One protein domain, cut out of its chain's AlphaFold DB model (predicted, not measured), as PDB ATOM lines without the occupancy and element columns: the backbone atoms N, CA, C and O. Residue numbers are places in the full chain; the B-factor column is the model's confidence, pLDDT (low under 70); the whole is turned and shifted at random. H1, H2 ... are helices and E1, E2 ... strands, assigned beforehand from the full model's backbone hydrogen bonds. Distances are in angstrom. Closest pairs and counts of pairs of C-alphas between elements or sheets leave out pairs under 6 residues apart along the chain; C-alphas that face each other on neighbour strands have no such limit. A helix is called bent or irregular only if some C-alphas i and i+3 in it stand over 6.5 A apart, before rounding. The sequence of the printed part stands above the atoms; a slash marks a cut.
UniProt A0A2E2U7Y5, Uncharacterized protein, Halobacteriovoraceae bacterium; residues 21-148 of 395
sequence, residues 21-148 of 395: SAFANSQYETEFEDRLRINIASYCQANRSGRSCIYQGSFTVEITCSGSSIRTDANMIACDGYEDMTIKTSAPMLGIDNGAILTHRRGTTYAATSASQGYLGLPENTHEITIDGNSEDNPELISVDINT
ATOM      1  N   SER A  21      44.901  15.276  38.071       39.16
ATOM      2  CA  SER A  21      43.719  16.131  38.201       39.16
ATOM      3  C   SER A  21      43.798  17.155  39.341       39.16
ATOM      4  O   SER A  21      43.256  18.243  39.187       39.16
ATOM      5  N   ALA A  22      44.507  16.879  40.443       38.00
ATOM      6  CA  ALA A  22      44.588  17.819  41.571       38.00
ATOM      7  C   ALA A  22      45.476  19.044  41.263       38.00
ATOM      8  O   ALA A  22      45.203  20.142  41.732       38.00
ATOM      9  N   PHE A  23      46.503  18.880  40.422       40.09
ATOM     10  CA  PHE A  23      47.401  19.973  40.019       40.09
ATOM     11  C   PHE A  23      46.882  20.793  38.828       40.09
ATOM     12  O   PHE A  23      47.319  21.922  38.631       40.09
ATOM     13  N   ALA A  24      45.963  20.248  38.024       45.97
ATOM     14  CA  ALA A  24      45.348  20.983  36.915       45.97
ATOM     15  C   ALA A  24      44.302  22.003  37.400       45.97
ATOM     16  O   ALA A  24      44.085  23.029  36.759       45.97
ATOM     17  N   ASN A  25      43.680  21.727  38.545       53.41
ATOM     18  CA  ASN A  25      42.576  22.508  39.089       53.41
ATOM     19  C   ASN A  25      43.021  23.745  39.886       53.41
ATOM     20  O   ASN A  25      42.316  24.752  39.887       53.41
ATOM     21  N   SER A  26      44.229  23.731  40.466       57.53
ATOM     22  CA  SER A  26      44.763  24.857  41.249       57.53
ATOM     23  C   SER A  26      44.979  26.138  40.430       57.53
ATOM     24  O   SER A  26      45.208  27.198  40.996       57.53
ATOM     25  N   GLN A  27      44.951  26.056  39.095       62.75
ATOM     26  CA  GLN A  27      45.048  27.224  38.213       62.75
ATOM     27  C   GLN A  27      43.749  28.043  38.166       62.75
ATOM     28  O   GLN A  27      43.769  29.185  37.710       62.75
ATOM     29  N   TYR A  28      42.635  27.467  38.626       65.81
ATOM     30  CA  TYR A  28      41.301  28.073  38.582       65.81
ATOM     31  C   TYR A  28      40.760  28.435  39.972       65.81
ATOM     32  O   TYR A  28      39.693  29.039  40.072       65.81
ATOM     33  N   GLU A  29      41.489  28.076  41.026       74.69
ATOM     34  CA  GLU A  29      41.132  28.294  42.423       74.69
ATOM     35  C   GLU A  29      41.920  29.472  43.006       74.69
ATOM     36  O   GLU A  29      43.122  29.616  42.789       74.69
ATOM     37  N   THR A  30      41.246  30.334  43.764       74.25
ATOM     38  CA  THR A  30      41.891  31.346  44.609       74.25
ATOM     39  C   THR A  30      41.372  31.198  46.029       74.25
ATOM     40  O   THR A  30      40.187  31.415  46.288       74.25
ATOM     41  N   GLU A  31      42.259  30.806  46.936       65.00
ATOM     42  CA  GLU A  31      41.944  30.550  48.338       65.00
ATOM     43  C   GLU A  31      42.134  31.819  49.180       65.00
ATOM     44  O   GLU A  31      43.121  32.548  49.045       65.00
ATOM     45  N   PHE A  32      41.174  32.078  50.058       66.06
ATOM     46  CA  PHE A  32      41.262  33.034  51.155       66.06
ATOM     47  C   PHE A  32      40.861  32.303  52.444       66.06
ATOM     48  O   PHE A  32      40.205  31.271  52.360       66.06
ATOM     49  N   GLU A  33      41.215  32.855  53.609       61.25
ATOM     50  CA  GLU A  33      41.169  32.175  54.922       61.25
ATOM     51  C   GLU A  33      39.921  31.300  55.187       61.25
ATOM     52  O   GLU A  33      40.097  30.213  55.722       61.25
ATOM     53  N   ASP A  34      38.720  31.680  54.715       68.50
ATOM     54  CA  ASP A  34      37.483  30.874  54.833       68.50
ATOM     55  C   ASP A  34      36.672  30.730  53.526       68.50
ATOM     56  O   ASP A  34      35.515  30.299  53.530       68.50
ATOM     57  N   ARG A  35      37.242  31.115  52.379       76.19
ATOM     58  CA  ARG A  35      36.535  31.076  51.087       76.19
ATOM     59  C   ARG A  35      37.433  30.607  49.954       76.19
ATOM     60  O   ARG A  35      38.575  31.041  49.817       76.19
ATOM     61  N   LEU A  36      36.858  29.822  49.058       83.62
ATOM     62  CA  LEU A  36      37.475  29.423  47.804       83.62
ATOM     63  C   LEU A  36      36.696  30.030  46.651       83.62
ATOM     64  O   LEU A  36      35.530  29.702  46.437       83.62
ATOM     65  N   ARG A  37      37.358  30.897  45.886       85.31
ATOM     66  CA  ARG A  37      36.820  31.408  44.629       85.31
ATOM     67  C   ARG A  37      37.213  30.474  43.498       85.31
ATOM     68  O   ARG A  37      38.402  30.265  43.260       85.31
ATOM     69  N   ILE A  38      36.224  29.964  42.774       84.88
ATOM     70  CA  ILE A  38      36.433  29.100  41.610       84.88
ATOM     71  C   ILE A  38      36.100  29.891  40.348       84.88
ATOM     72  O   ILE A  38      34.954  30.295  40.140       84.88
ATOM     73  N   ASN A  39      37.094  30.104  39.482       85.19
ATOM     74  CA  ASN A  39      36.911  30.733  38.174       85.19
ATOM     75  C   ASN A  39      36.304  29.728  37.185       85.19
ATOM     76  O   ASN A  39      36.996  29.047  36.421       85.19
ATOM     77  N   ILE A  40      34.979  29.639  37.228       82.50
ATOM     78  CA  ILE A  40      34.184  28.723  36.420       82.50
ATOM     79  C   ILE A  40      34.349  28.999  34.925       82.50
ATOM     80  O   ILE A  40      34.453  28.051  34.146       82.50
ATOM     81  N   ALA A  41      34.400  30.270  34.513       79.12
ATOM     82  CA  ALA A  41      34.552  30.644  33.109       79.12
ATOM     83  C   ALA A  41      35.773  29.983  32.463       79.12
ATOM     84  O   ALA A  41      35.667  29.335  31.419       79.12
ATOM     85  N   SER A  42      36.916  30.083  33.136       79.00
ATOM     86  CA  SER A  42      38.185  29.559  32.636       79.00
ATOM     87  C   SER A  42      38.206  28.026  32.643       79.00
ATOM     88  O   SER A  42      38.708  27.403  31.707       79.00
ATOM     89  N   TYR A  43      37.594  27.401  33.653       82.12
ATOM     90  CA  TYR A  43      37.500  25.945  33.745       82.12
ATOM     91  C   TYR A  43      36.571  25.337  32.682       82.12
ATOM     92  O   TYR A  43      36.937  24.378  31.997       82.12
ATOM     93  N   CYS A  44      35.368  25.890  32.518       81.62
ATOM     94  CA  CYS A  44      34.364  25.360  31.599       81.62
ATOM     95  C   CYS A  44      34.745  25.552  30.129       81.62
ATOM     96  O   CYS A  44      34.383  24.717  29.303       81.62
ATOM     97  N   GLN A  45      35.517  26.591  29.787       76.19
ATOM     98  CA  GLN A  45      36.113  26.715  28.451       76.19
ATOM     99  C   GLN A  45      36.996  25.510  28.106       76.19
ATOM    100  O   GLN A  45      36.941  25.005  26.984       76.19
ATOM    101  N   ALA A  46      37.788  25.038  29.070       68.94
ATOM    102  CA  ALA A  46      38.682  23.901  28.886       68.94
ATOM    103  C   ALA A  46      37.946  22.546  28.929       68.94
ATOM    104  O   ALA A  46      38.390  21.602  28.278       68.94
ATOM    105  N   ASN A  47      36.824  22.448  29.658       67.44
ATOM    106  CA  ASN A  47      36.197  21.173  30.042       67.44
ATOM    107  C   ASN A  47      34.667  21.104  29.820       67.44
ATOM    108  O   ASN A  47      33.942  20.537  30.636       67.44
ATOM    109  N   ARG A  48      34.135  21.677  28.732       66.94
ATOM    110  CA  ARG A  48      32.679  21.667  28.466       66.94
ATOM    111  C   ARG A  48      32.135  20.302  28.023       66.94
ATOM    112  O   ARG A  48      32.690  19.668  27.125       66.94
ATOM    113  N   SER A  49      30.963  19.923  28.542       62.81
ATOM    114  CA  SER A  49      30.167  18.788  28.054       62.81
ATOM    115  C   SER A  49      28.744  19.216  27.692       62.81
ATOM    116  O   SER A  49      27.806  19.045  28.467       62.81
ATOM    117  N   GLY A  50      28.558  19.753  26.483       78.50
ATOM    118  CA  GLY A  50      27.232  20.075  25.947       78.50
ATOM    119  C   GLY A  50      26.445  21.041  26.839       78.50
ATOM    120  O   GLY A  50      26.662  22.244  26.761       78.50
ATOM    121  N   ARG A  51      25.526  20.503  27.652       81.25
ATOM    122  CA  ARG A  51      24.577  21.242  28.510       81.25
ATOM    123  C   ARG A  51      25.041  21.471  29.948       81.25
ATOM    124  O   ARG A  51      24.370  22.186  30.689       81.25
ATOM    125  N   SER A  52      26.138  20.839  30.351       84.75
ATOM    126  CA  SER A  52      26.651  20.945  31.710       84.75
ATOM    127  C   SER A  52      28.155  21.171  31.745       84.75
ATOM    128  O   SER A  52      28.899  20.822  30.819       84.75
ATOM    129  N   CYS A  53      28.588  21.794  32.833       87.31
ATOM    130  CA  CYS A  53      29.979  21.932  33.207       87.31
ATOM    131  C   CYS A  53      30.108  21.519  34.669       87.31
ATOM    132  O   CYS A  53      29.390  22.038  35.525       87.31
ATOM    133  N   ILE A  54      30.996  20.565  34.941       87.44
ATOM    134  CA  ILE A  54      31.198  20.028  36.285       87.44
ATOM    135  C   ILE A  54      32.651  20.247  36.668       87.44
ATOM    136  O   ILE A  54      33.546  19.610  36.118       87.44
ATOM    137  N   TYR A  55      32.869  21.129  37.632       84.94
ATOM    138  CA  TYR A  55      34.140  21.273  38.315       84.94
ATOM    139  C   TYR A  55      34.269  20.199  39.398       84.94
ATOM    140  O   TYR A  55      33.406  20.096  40.269       84.94
ATOM    141  N   GLN A  56      35.345  19.409  39.352       82.00
ATOM    142  CA  GLN A  56      35.658  18.385  40.357       82.00
ATOM    143  C   GLN A  56      37.040  18.632  40.969       82.00
ATOM    144  O   GLN A  56      38.039  18.100  40.479       82.00
ATOM    145  N   GLY A  57      37.092  19.451  42.023       76.81
ATOM    146  CA  GLY A  57      38.281  19.706  42.848       76.81
ATOM    147  C   GLY A  57      38.102  19.182  44.276       76.81
ATOM    148  O   GLY A  57      37.549  18.101  44.477       76.81
ATOM    149  N   SER A  58      38.529  19.964  45.273       70.81
ATOM    150  CA  SER A  58      38.212  19.705  46.694       70.81
ATOM    151  C   SER A  58      36.708  19.815  46.987       70.81
ATOM    152  O   SER A  58      36.207  19.225  47.941       70.81
ATOM    153  N   PHE A  59      35.986  20.529  46.123       78.88
ATOM    154  CA  PHE A  59      34.536  20.650  46.107       78.88
ATOM    155  C   PHE A  59      34.018  20.390  44.692       78.88
ATOM    156  O   PHE A  59      34.751  20.516  43.705       78.88
ATOM    157  N   THR A  60      32.744  20.021  44.594       84.38
ATOM    158  CA  THR A  60      32.050  19.858  43.316       84.38
ATOM    159  C   THR A  60      31.196  21.088  43.043       84.38
ATOM    160  O   THR A  60      30.407  21.472  43.907       84.38
ATOM    161  N   VAL A  61      31.336  21.672  41.849       88.00
ATOM    162  CA  VAL A  61      30.407  22.676  41.309       88.00
ATOM    163  C   VAL A  61      29.828  22.134  40.018       88.00
ATOM    164  O   VAL A  61      30.565  21.855  39.076       88.00
ATOM    165  N   GLU A  62      28.514  21.976  39.975       90.94
ATOM    166  CA  GLU A  62      27.780  21.550  38.793       90.94
ATOM    167  C   GLU A  62      26.938  22.705  38.270       90.94
ATOM    168  O   GLU A  62      26.181  23.331  39.010       90.94
ATOM    169  N   ILE A  63      27.065  22.968  36.974       89.44
ATOM    170  CA  ILE A  63      26.344  24.032  36.290       89.44
ATOM    171  C   ILE A  63      25.611  23.422  35.118       89.44
ATOM    172  O   ILE A  63      26.221  22.729  34.302       89.44
ATOM    173  N   THR A  64      24.310  23.678  35.045       90.62
ATOM    174  CA  THR A  64      23.423  23.073  34.051       90.62
ATOM    175  C   THR A  64      22.481  24.111  33.457       90.62
ATOM    176  O   THR A  64      21.910  24.918  34.189       90.62
ATOM    177  N   CYS A  65      22.291  24.050  32.140       88.69
ATOM    178  CA  CYS A  65      21.284  24.823  31.413       88.69
ATOM    179  C   CYS A  65      20.025  23.981  31.161       88.69
ATOM    180  O   CYS A  65      20.119  22.787  30.861       88.69
ATOM    181  N   SER A  66      18.845  24.590  31.301       84.00
ATOM    182  CA  SER A  66      17.553  23.880  31.308       84.00
ATOM    183  C   SER A  66      17.140  23.229  29.970       84.00
ATOM    184  O   SER A  66      16.380  22.257  29.984       84.00
ATOM    185  N   GLY A  67      17.669  23.664  28.822       72.69
ATOM    186  CA  GLY A  67      17.316  23.144  27.489       72.69
ATOM    187  C   GLY A  67      18.440  23.143  26.433       72.69
ATOM    188  O   GLY A  67      18.383  22.357  25.473       72.69
ATOM    189  N   SER A  68      19.511  23.908  26.629       75.06
ATOM    190  CA  SER A  68      20.521  24.241  25.625       75.06
ATOM    191  C   SER A  68      21.956  23.970  26.089       75.06
ATOM    192  O   SER A  68      22.203  23.478  27.192       75.06
ATOM    193  N   SER A  69      22.922  24.195  25.194       83.06
ATOM    194  CA  SER A  69      24.347  24.079  25.503       83.06
ATOM    195  C   SER A  69      24.865  25.251  26.333       83.06
ATOM    196  O   SER A  69      24.363  26.366  26.247       83.06
ATOM    197  N   ILE A  70      25.937  25.001  27.085       84.12
ATOM    198  CA  ILE A  70      26.720  26.067  27.705       84.12
ATOM    199  C   ILE A  70      27.557  26.754  26.626       84.12
ATOM    200  O   ILE A  70      28.382  26.130  25.946       84.12
ATOM    201  N   ARG A  71      27.392  28.070  26.531       84.62
ATOM    202  CA  ARG A  71      28.261  28.979  25.796       84.62
ATOM    203  C   ARG A  71      29.330  29.522  26.732       84.62
ATOM    204  O   ARG A  71      29.049  29.899  27.863       84.62
ATOM    205  N   THR A  72      30.557  29.607  26.244       77.81
ATOM    206  CA  THR A  72      31.690  30.157  26.992       77.81
ATOM    207  C   THR A  72      32.332  31.278  26.183       77.81
ATOM    208  O   THR A  72      32.652  31.062  25.014       77.81
ATOM    209  N   ASP A  73      32.542  32.437  26.796       74.25
ATOM    210  CA  ASP A  73      33.393  33.523  26.293       74.25
ATOM    211  C   ASP A  73      34.586  33.709  27.241       74.25
ATOM    212  O   ASP A  73      34.551  33.183  28.353       74.25
ATOM    213  N   ALA A  74      35.621  34.447  26.821       67.75
ATOM    214  CA  ALA A  74      36.920  34.606  27.478       67.75
ATOM    215  C   ALA A  74      36.841  34.805  29.002       67.75
ATOM    216  O   ALA A  74      37.710  34.302  29.708       67.75
ATOM    217  N   ASN A  75      35.786  35.458  29.501       76.56
ATOM    218  CA  ASN A  75      35.619  35.781  30.919       76.56
ATOM    219  C   ASN A  75      34.305  35.280  31.555       76.56
ATOM    220  O   ASN A  75      34.058  35.607  32.710       76.56
ATOM    221  N   MET A  76      33.450  34.530  30.848       83.25
ATOM    222  CA  MET A  76      32.120  34.148  31.360       83.25
ATOM    223  C   MET A  76      31.555  32.874  30.719       83.25
ATOM    224  O   MET A  76      31.899  32.522  29.587       83.25
ATOM    225  N   ILE A  77      30.632  32.210  31.415       85.75
ATOM    226  CA  ILE A  77      29.751  31.183  30.845       85.75
ATOM    227  C   ILE A  77      28.296  31.648  30.826       85.75
ATOM    228  O   ILE A  77      27.884  32.396  31.705       85.75
ATOM    229  N   ALA A  78      27.517  31.173  29.858       86.12
ATOM    230  CA  ALA A  78      26.091  31.459  29.729       86.12
ATOM    231  C   ALA A  78      25.336  30.277  29.099       86.12
ATOM    232  O   ALA A  78      25.955  29.414  28.477       86.12
ATOM    233  N   CYS A  79      24.009  30.234  29.220       85.50
ATOM    234  CA  CYS A  79      23.178  29.228  28.544       85.50
ATOM    235  C   CYS A  79      22.811  29.679  27.128       85.50
ATOM    236  O   CYS A  79      22.547  30.848  26.904       85.50
ATOM    237  N   ASP A  80      22.789  28.819  26.117       80.31
ATOM    238  CA  ASP A  80      22.300  29.257  24.804       80.31
ATOM    239  C   ASP A  80      20.780  29.542  24.852       80.31
ATOM    240  O   ASP A  80      20.004  28.762  25.395       80.31
ATOM    241  N   GLY A  81      20.318  30.648  24.263       75.31
ATOM    242  CA  GLY A  81      18.881  30.868  24.036       75.31
ATOM    243  C   GLY A  81      18.043  31.383  25.215       75.31
ATOM    244  O   GLY A  81      16.852  31.088  25.238       75.31
ATOM    245  N   TYR A  82      18.614  32.194  26.116       76.50
ATOM    246  CA  TYR A  82      17.878  32.862  27.209       76.50
ATOM    247  C   TYR A  82      17.223  31.888  28.199       76.50
ATOM    248  O   TYR A  82      16.097  32.086  28.646       76.50
ATOM    249  N   GLU A  83      17.927  30.805  28.507       82.94
ATOM    250  CA  GLU A  83      17.429  29.733  29.360       82.94
ATOM    251  C   GLU A  83      17.980  29.810  30.783       82.94
ATOM    252  O   GLU A  83      19.039  30.391  31.026       82.94
ATOM    253  N   ASP A  84      17.285  29.150  31.708       86.06
ATOM    254  CA  ASP A  84      17.671  29.122  33.116       86.06
ATOM    255  C   ASP A  84      18.995  28.381  33.336       86.06
ATOM    256  O   ASP A  84      19.206  27.273  32.821       86.06
ATOM    257  N   MET A  85      19.849  28.973  34.174       88.88
ATOM    258  CA  MET A  85      21.103  28.394  34.645       88.88
ATOM    259  C   MET A  85      20.942  27.920  36.087       88.88
ATOM    260  O   MET A  85      20.621  28.706  36.972       88.88
ATOM    261  N   THR A  86      21.214  26.647  36.350       89.88
ATOM    262  CA  THR A  86      21.239  26.095  37.711       89.88
ATOM    263  C   THR A  86      22.674  25.833  38.139       89.88
ATOM    264  O   THR A  86      23.427  25.207  37.393       89.88
ATOM    265  N   ILE A  87      23.035  26.285  39.340       90.06
ATOM    266  CA  ILE A  87      24.353  26.092  39.954       90.06
ATOM    267  C   ILE A  87      24.156  25.291  41.239       90.06
ATOM    268  O   ILE A  87      23.396  25.710  42.113       90.06
ATOM    269  N   LYS A  88      24.839  24.150  41.353       90.94
ATOM    270  CA  LYS A  88      24.825  23.270  42.527       90.94
ATOM    271  C   LYS A  88      26.232  23.078  43.067       90.94
ATOM    272  O   LYS A  88      27.163  22.863  42.292       90.94
ATOM    273  N   THR A  89      26.385  23.095  44.385       87.50
ATOM    274  CA  THR A  89      27.692  22.967  45.040       87.50
ATOM    275  C   THR A  89      27.682  21.954  46.183       87.50
ATOM    276  O   THR A  89      26.723  21.844  46.951       87.50
ATOM    277  N   SER A  90      28.789  21.222  46.349       84.44
ATOM    278  CA  SER A  90      28.954  20.271  47.464       84.44
ATOM    279  C   SER A  90      29.228  20.939  48.819       84.44
ATOM    280  O   SER A  90      29.221  20.261  49.840       84.44
ATOM    281  N   ALA A  91      29.479  22.249  48.835       80.75
ATOM    282  CA  ALA A  91      29.634  23.081  50.029       80.75
ATOM    283  C   ALA A  91      28.856  24.398  49.854       80.75
ATOM    284  O   ALA A  91      28.598  24.776  48.707       80.75
ATOM    285  N   PRO A  92      28.453  25.083  50.940       82.06
ATOM    286  CA  PRO A  92      27.650  26.300  50.844       82.06
ATOM    287  C   PRO A  92      28.312  27.378  49.977       82.06
ATOM    288  O   PRO A  92      29.496  27.672  50.140       82.06
ATOM    289  N   MET A  93      27.541  27.988  49.079       85.50
ATOM    290  CA  MET A  93      27.956  29.179  48.341       85.50
ATOM    291  C   MET A  93      27.845  30.410  49.241       85.50
ATOM    292  O   MET A  93      26.817  30.631  49.878       85.50
ATOM    293  N   LEU A  94      28.895  31.227  49.254       79.69
ATOM    294  CA  LEU A  94      28.917  32.548  49.893       79.69
ATOM    295  C   LEU A  94      28.492  33.648  48.918       79.69
ATOM    296  O   LEU A  94      27.987  34.699  49.318       79.69
ATOM    297  N   GLY A  95      28.684  33.403  47.625       83.62
ATOM    298  CA  GLY A  95      28.244  34.306  46.583       83.62
ATOM    299  C   GLY A  95      28.623  33.844  45.190       83.62
ATOM    300  O   GLY A  95      29.340  32.860  45.003       83.62
ATOM    301  N   ILE A  96      28.118  34.579  44.207       84.12
ATOM    302  CA  ILE A  96      28.449  34.388  42.797       84.12
ATOM    303  C   ILE A  96      28.823  35.719  42.157       84.12
ATOM    304  O   ILE A  96      28.225  36.757  42.449       84.12
ATOM    305  N   ASP A  97      29.813  35.667  41.275       82.94
ATOM    306  CA  ASP A  97      30.195  36.774  40.407       82.94
ATOM    307  C   ASP A  97      29.635  36.516  39.010       82.94
ATOM    308  O   ASP A  97      29.845  35.441  38.432       82.94
ATOM    309  N   ASN A  98      28.899  37.482  38.480       75.00
ATOM    310  CA  ASN A  98      28.112  37.337  37.264       75.00
ATOM    311  C   ASN A  98      28.327  38.514  36.302       75.00
ATOM    312  O   ASN A  98      28.853  39.569  36.658       75.00
ATOM    313  N   GLY A  99      27.889  38.331  35.057       65.31
ATOM    314  CA  GLY A  99      27.880  39.398  34.050       65.31
ATOM    315  C   GLY A  99      26.700  40.374  34.166       65.31
ATOM    316  O   GLY A  99      26.706  41.400  33.487       65.31
ATOM    317  N   ALA A 100      25.715  40.084  35.025       62.91
ATOM    318  CA  ALA A 100      24.414  40.751  35.060       62.91
ATOM    319  C   ALA A 100      23.900  40.961  36.493       62.91
ATOM    320  O   ALA A 100      23.845  40.013  37.272       62.91
ATOM    321  N   ILE A 101      23.411  42.158  36.837       60.88
ATOM    322  CA  ILE A 101      22.789  42.398  38.151       60.88
ATOM    323  C   ILE A 101      21.654  41.390  38.385       60.88
ATOM    324  O   ILE A 101      20.663  41.355  37.650       60.88
ATOM    325  N   LEU A 102      21.789  40.593  39.447       64.56
ATOM    326  CA  LEU A 102      20.775  39.635  39.870       64.56
ATOM    327  C   LEU A 102      19.839  40.279  40.878       64.56
ATOM    328  O   LEU A 102      20.261  40.756  41.932       64.56
ATOM    329  N   THR A 103      18.547  40.251  40.572       62.59
ATOM    330  CA  THR A 103      17.505  40.659  41.515       62.59
ATOM    331  C   THR A 103      16.850  39.423  42.113       62.59
ATOM    332  O   THR A 103      16.529  38.458  41.417       62.59
ATOM    333  N   HIS A 104      16.692  39.419  43.437       65.00
ATOM    334  CA  HIS A 104      16.105  38.284  44.141       65.00
ATOM    335  C   HIS A 104      14.639  38.090  43.748       65.00
ATOM    336  O   HIS A 104      13.831  39.019  43.851       65.00
ATOM    337  N   ARG A 105      14.278  36.858  43.370       62.00
ATOM    338  CA  ARG A 105      12.905  36.481  43.051       62.00
ATOM    339  C   ARG A 105      12.538  35.174  43.755       62.00
ATOM    340  O   ARG A 105      12.648  34.099  43.198       62.00
ATOM    341  N   ARG A 106      11.983  35.296  44.962       59.81
ATOM    342  CA  ARG A 106      11.242  34.242  45.686       59.81
ATOM    343  C   ARG A 106      12.016  32.915  45.857       59.81
ATOM    344  O   ARG A 106      11.798  31.963  45.121       59.81
ATOM    345  N   GLY A 107      12.808  32.809  46.925       67.50
ATOM    346  CA  GLY A 107      13.526  31.573  47.283       67.50
ATOM    347  C   GLY A 107      14.957  31.568  46.745       67.50
ATOM    348  O   GLY A 107      15.638  32.577  46.846       67.50
ATOM    349  N   THR A 108      15.432  30.463  46.177       71.94
ATOM    350  CA  THR A 108      16.793  30.357  45.603       71.94
ATOM    351  C   THR A 108      16.866  30.741  44.120       71.94
ATOM    352  O   THR A 108      17.880  30.506  43.461       71.94
ATOM    353  N   THR A 109      15.796  31.342  43.590       77.50
ATOM    354  CA  THR A 109      15.690  31.782  42.198       77.50
ATOM    355  C   THR A 109      15.983  33.281  42.064       77.50
ATOM    356  O   THR A 109      15.494  34.111  42.839       77.50
ATOM    357  N   TYR A 110      16.789  33.649  41.071       76.19
ATOM    358  CA  TYR A 110      17.225  35.023  40.817       76.19
ATOM    359  C   TYR A 110      16.953  35.408  39.366       76.19
ATOM    360  O   TYR A 110      17.183  34.610  38.468       76.19
ATOM    361  N   ALA A 111      16.490  36.633  39.123       69.56
ATOM    362  CA  ALA A 111      16.291  37.140  37.768       69.56
ATOM    363  C   ALA A 111      17.520  37.935  37.308       69.56
ATOM    364  O   ALA A 111      17.955  38.853  38.015       69.56
ATOM    365  N   ALA A 112      18.043  37.611  36.122       63.84
ATOM    366  CA  ALA A 112      19.056  38.418  35.446       63.84
ATOM    367  C   ALA A 112      18.457  39.743  34.950       63.84
ATOM    368  O   ALA A 112      17.324  39.771  34.466       63.84
ATOM    369  N   THR A 113      19.202  40.841  35.094       62.41
ATOM    370  CA  THR A 113      18.849  42.157  34.540       62.41
ATOM    371  C   THR A 113      20.048  42.773  33.820       62.41
ATOM    372  O   THR A 113      21.184  42.594  34.258       62.41
ATOM    373  N   SER A 114      19.783  43.510  32.738       53.97
ATOM    374  CA  SER A 114      20.724  44.034  31.729       53.97
ATOM    375  C   SER A 114      21.764  45.070  32.202       53.97
ATOM    376  O   SER A 114      22.154  45.964  31.445       53.97
ATOM    377  N   ALA A 115      22.196  45.032  33.458       51.53
ATOM    378  CA  ALA A 115      23.147  45.979  34.024       51.53
ATOM    379  C   ALA A 115      24.426  45.265  34.483       51.53
ATOM    380  O   ALA A 115      24.376  44.117  34.901       51.53
ATOM    381  N   SER A 116      25.545  45.987  34.365       57.94
ATOM    382  CA  SER A 116      26.953  45.630  34.628       57.94
ATOM    383  C   SER A 116      27.252  44.520  35.648       57.94
ATOM    384  O   SER A 116      26.528  44.377  36.628       57.94
ATOM    385  N   GLN A 117      28.422  43.879  35.483       59.88
ATOM    386  CA  GLN A 117      29.040  42.917  36.415       59.88
ATOM    387  C   GLN A 117      28.737  43.210  37.890       59.88
ATOM    388  O   GLN A 117      28.961  44.329  38.367       59.88
ATOM    389  N   GLY A 118      28.254  42.197  38.608       66.12
ATOM    390  CA  GLY A 118      27.854  42.318  40.002       66.12
ATOM    391  C   GLY A 118      28.207  41.083  40.823       66.12
ATOM    392  O   GLY A 118      28.105  39.950  40.364       66.12
ATOM    393  N   TYR A 119      28.577  41.316  42.081       74.25
ATOM    394  CA  TYR A 119      28.706  40.256  43.074       74.25
ATOM    395  C   TYR A 119      27.390  40.108  43.837       74.25
ATOM    396  O   TYR A 119      26.905  41.072  44.438       74.25
ATOM    397  N   LEU A 120      26.824  38.904  43.839       75.31
ATOM    398  CA  LEU A 120      25.663  38.561  44.650       75.31
ATOM    399  C   LEU A 120      26.121  37.760  45.870       75.31
ATOM    400  O   LEU A 120      26.544  36.613  45.730       75.31
ATOM    401  N   GLY A 121      25.986  38.345  47.060       70.56
ATOM    402  CA  GLY A 121      26.085  37.596  48.312       70.56
ATOM    403  C   GLY A 121      24.876  36.677  48.481       70.56
ATOM    404  O   GLY A 121      23.742  37.086  48.219       70.56
ATOM    405  N   LEU A 122      25.119  35.441  48.907       71.12
ATOM    406  CA  LEU A 122      24.075  34.449  49.145       71.12
ATOM    407  C   LEU A 122      23.916  34.189  50.650       71.12
ATOM    408  O   LEU A 122      24.886  34.321  51.396       71.12
ATOM    409  N   PRO A 123      22.705  33.828  51.114       61.00
ATOM    410  CA  PRO A 123      22.508  33.378  52.486       61.00
ATOM    411  C   PRO A 123      23.378  32.163  52.821       61.00
ATOM    412  O   PRO A 123      23.636  31.310  51.964       61.00
ATOM    413  N   GLU A 124      23.758  32.048  54.090       61.78
ATOM    414  CA  GLU A 124      24.483  30.891  54.613       61.78
ATOM    415  C   GLU A 124      23.695  29.590  54.351       61.78
ATOM    416  O   GLU A 124      22.471  29.554  54.485       61.78
ATOM    417  N   ASN A 125      24.398  28.517  53.963       67.81
ATOM    418  CA  ASN A 125      23.849  27.198  53.580       67.81
ATOM    419  C   ASN A 125      23.181  27.103  52.194       67.81
ATOM    420  O   ASN A 125      22.505  26.115  51.897       67.81
ATOM    421  N   THR A 126      23.379  28.080  51.306       79.12
ATOM    422  CA  THR A 126      22.871  27.975  49.929       79.12
ATOM    423  C   THR A 126      23.713  26.986  49.112       79.12
ATOM    424  O   THR A 126      24.848  27.280  48.758       79.12
ATOM    425  N   HIS A 127      23.161  25.814  48.793       83.94
ATOM    426  CA  HIS A 127      23.825  24.777  47.977       83.94
ATOM    427  C   HIS A 127      23.366  24.737  46.520       83.94
ATOM    428  O   HIS A 127      23.995  24.097  45.680       83.94
ATOM    429  N   GLU A 128      22.246  25.386  46.225       89.50
ATOM    430  CA  GLU A 128      21.642  25.388  44.904       89.50
ATOM    431  C   GLU A 128      20.972  26.731  44.654       89.50
ATOM    432  O   GLU A 128      20.216  27.219  45.497       89.50
ATOM    433  N   ILE A 129      21.245  27.305  43.489       85.94
ATOM    434  CA  ILE A 129      20.553  28.485  42.981       85.94
ATOM    435  C   ILE A 129      20.164  28.273  41.526       85.94
ATOM    436  O   ILE A 129      20.846  27.566  40.778       85.94
ATOM    437  N   THR A 130      19.092  28.943  41.124       86.75
ATOM    438  CA  THR A 130      18.669  29.021  39.727       86.75
ATOM    439  C   THR A 130      18.638  30.484  39.315       86.75
ATOM    440  O   THR A 130      18.064  31.320  40.011       86.75
ATOM    441  N   ILE A 131      19.274  30.805  38.197       85.19
ATOM    442  CA  ILE A 131      19.213  32.122  37.578       85.19
ATOM    443  C   ILE A 131      18.287  32.010  36.370       85.19
ATOM    444  O   ILE A 131      18.618  31.310  35.414       85.19
ATOM    445  N   ASP A 132      17.146  32.692  36.436       82.06
ATOM    446  CA  ASP A 132      16.148  32.729  35.371       82.06
ATOM    447  C   ASP A 132      16.725  33.449  34.146       82.06
ATOM    448  O   ASP A 132      17.150  34.611  34.236       82.06
ATOM    449  N   GLY A 133      16.690  32.775  32.997       72.00
ATOM    450  CA  GLY A 133      16.900  33.415  31.704       72.00
ATOM    451  C   GLY A 133      15.645  34.183  31.304       72.00
ATOM    452  O   GLY A 133      14.530  33.667  31.393       72.00
ATOM    453  N   ASN A 134      15.794  35.444  30.899       69.81
ATOM    454  CA  ASN A 134      14.673  36.250  30.421       69.81
ATOM    455  C   ASN A 134      14.868  36.566  28.927       69.81
ATOM    456  O   ASN A 134      15.972  36.470  28.411       69.81
ATOM    457  N   SER A 135      13.812  36.956  28.206       60.16
ATOM    458  CA  SER A 135      13.868  37.174  26.746       60.16
ATOM    459  C   SER A 135      14.838  38.266  26.270       60.16
ATOM    460  O   SER A 135      15.027  38.420  25.064       60.16
ATOM    461  N   GLU A 136      15.389  39.056  27.187       64.06
ATOM    462  CA  GLU A 136      16.288  40.179  26.919       64.06
ATOM    463  C   GLU A 136      17.726  39.879  27.383       64.06
ATOM    464  O   GLU A 136      18.669  40.288  26.705       64.06
ATOM    465  N   ASP A 137      17.899  39.074  28.440       68.94
ATOM    466  CA  ASP A 137      19.163  38.832  29.131       68.94
ATOM    467  C   ASP A 137      19.397  37.354  29.448       68.94
ATOM    468  O   ASP A 137      18.543  36.627  29.964       68.94
ATOM    469  N   ASN A 138      20.620  36.922  29.178       72.00
ATOM    470  CA  ASN A 138      21.069  35.565  29.419       72.00
ATOM    471  C   ASN A 138      21.834  35.506  30.752       72.00
ATOM    472  O   ASN A 138      22.658  36.391  30.984       72.00
ATOM    473  N   PRO A 139      21.624  34.503  31.623       75.50
ATOM    474  CA  PRO A 139      22.441  34.355  32.821       75.50
ATOM    475  C   PRO A 139      23.913  34.180  32.449       75.50
ATOM    476  O   PRO A 139      24.268  33.265  31.705       75.50
ATOM    477  N   GLU A 140      24.768  35.047  32.990       83.44
ATOM    478  CA  GLU A 140      26.215  35.025  32.777       83.44
ATOM    479  C   GLU A 140      26.931  34.794  34.106       83.44
ATOM    480  O   GLU A 140      26.743  35.566  35.040       83.44
ATOM    481  N   LEU A 141      27.778  33.770  34.196       84.56
ATOM    482  CA  LEU A 141      28.528  33.430  35.406       84.56
ATOM    483  C   LEU A 141      30.036  33.507  35.154       84.56
ATOM    484  O   LEU A 141      30.544  32.973  34.167       84.56
ATOM    485  N   ILE A 142      30.753  34.144  36.076       86.44
ATOM    486  CA  ILE A 142      32.207  34.329  36.029       86.44
ATOM    487  C   ILE A 142      32.871  33.406  37.051       86.44
ATOM    488  O   ILE A 142      33.716  32.575  36.700       86.44
ATOM    489  N   SER A 143      32.469  33.523  38.319       86.50
ATOM    490  CA  SER A 143      33.029  32.734  39.415       86.50
ATOM    491  C   SER A 143      32.003  32.424  40.501       86.50
ATOM    492  O   SER A 143      30.969  33.082  40.610       86.50
ATOM    493  N   VAL A 144      32.299  31.395  41.290       86.12
ATOM    494  CA  VAL A 144      31.509  30.987  42.457       86.12
ATOM    495  C   VAL A 144      32.420  31.030  43.678       86.12
ATOM    496  O   VAL A 144      33.508  30.452  43.646       86.12
ATOM    497  N   ASP A 145      31.968  31.699  44.737       85.75
ATOM    498  CA  ASP A 145      32.646  31.739  46.031       85.75
ATOM    499  C   ASP A 145      32.025  30.677  46.944       85.75
ATOM    500  O   ASP A 145      30.840  30.738  47.283       85.75
ATOM    501  N   ILE A 146      32.827  29.689  47.336       84.44
ATOM    502  CA  ILE A 146      32.434  28.575  48.204       84.44
ATOM    503  C   ILE A 146      33.001  28.798  49.602       84.44
ATOM    504  O   ILE A 146      34.153  29.205  49.745       84.44
ATOM    505  N   ASN A 147      32.208  28.496  50.629       76.50
ATOM    506  CA  ASN A 147      32.689  28.457  52.004       76.50
ATOM    507  C   ASN A 147      33.607  27.245  52.209       76.50
ATOM    508  O   ASN A 147      33.170  26.101  52.053       76.50
ATOM    509  N   THR A 148      34.865  27.502  52.562       72.44
ATOM    510  CA  THR A 148      35.871  26.468  52.856       72.44
ATOM    511  C   THR A 148      36.328  26.460  54.306       72.44
ATOM    512  O   THR A 148      37.110  25.585  54.680       72.44
TER     513      THR A 148
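AT A GLANCE: This is residues 21 to 148 of the 395 residues of an uncharacterized protein of Halobacteriovoraceae bacterium (UniProt A0A2E2U7Y5). One strongly twisted sheet folds over on itself where its two long paired strands, E7 and E10, bend sharply, and the half with E3, E4 and the first part of E7 partly faces the half with E2, E11 and the last part of E7. The sheet curls round the short helix H2, which fills the mouth between E3, E5, E6 and E11; the hairpin of E8 and E9 spans the two ends of the bent E10, and H1 only grazes the sheet far from its middle. The printed part has 128 residues, with two named helices and eleven named strands in the order H1 E1 E2 H2 E3 E4 E5 E6 E7 E8 E9 E10 E11. The branched sheet is mixed, antiparallel but for the pair E9 and E10, and the class is mostly strand. The whole is compact, with a radius of gyration of the C-alphas of 13.4 A and spans of 40 by 30 by 22 A.

IN THESE COORDINATES: H1 is residues 21 to 25, and its C-alpha 21 stands at (43.719, 16.131, 38.201). E1, residues 29 to 32, and E2, residues 35 to 38, come next. H2 is residues 40 to 46, 10.0 A from first to last C-alpha. E3 is residues 52 to 56, 12.7 A long, and E4 residues 60 to 65, 16.8 A long. E5 is residues 70 to 73 and E6 residues 76 to 79. E7, residues 85 to 98, begins at C-alpha (21.103, 28.394, 34.645); it bends by 146 degrees at residue 94, and its ends are 11.7 A apart. E8 is residues 101 to 104 and E9 residues 109 to 113, 13.3 A long. E10, residues 118 to 132, is the longest strand by residues; it bends by 138 degrees at residue 125, and its ends are 15.8 A apart. E11, residues 140 to 147, is 21.3 A long and ends at C-alpha (32.689, 28.457, 52.004).

HOW THE PARTS SIT: E7 and E11 each have three or more neighbours, and E1, E3, E5 and E8 are edge strands. The hairpin E1 and E2 has N 30 and O 37 at 2.9 A, within hydrogen-bond range. E1 lies on one side of E2 and the antiparallel E11 on the other side, with N 36 and O 146 of E2 and E11 at 2.9 A. The hairpin E3 and E4 has N 55 and O 61 at 2.8 A, and E4 is antiparallel to E7, with N 62 and O 88 at 2.8 A. The hairpin E5 and E6 has N 71 and O 78 at 2.8 A; E6 is antiparallel to E11, with N 141 and O 77 at 2.8 A. E4 and E11 lie on one side of E7, beside residues 85 to 90 and 92 to 98, and the antiparallel E10 lies on the other side. N 87 and O 129 of E7 and E10 are 2.9 A apart, and N 94 and O 145 of E7 and E11 2.8 A. The hairpin E8 and E9 has N 111 and O 103 at 2.9 A; E9 is parallel to E10, with N 110 and O 130 at 2.9 A. The closest C-alphas of E8 and E10 are those of Ile 101 and Gly 118, 5.4 A apart. H2 is on the sheet; its closest C-alphas to E6 are those of Ala 41 and Met 76, 4.6 A, and to E3 those of Cys 44 and Cys 53, 5.8 A. H1 and H2 are only just apart, at 8.1 A. Of the O i to N i+4 pairs, H1 has 0 of 1 within hydrogen-bond range, with 0 of 2 O i to N i+3 pairs, and H2 has 2 of 3.

THE WHOLE: The C-alphas farthest apart, those of Phe 23 and Ser 135, are 40.0 A from each other. The printed part has no cut and no long link; E10 to E11, with 7 residues between them, is short, and the other links are tight. The mean pLDDT of the printed part is 75.1, and 41 residues are under 70, among them residues 21 to 28, 99 to 107 and 111 to 118.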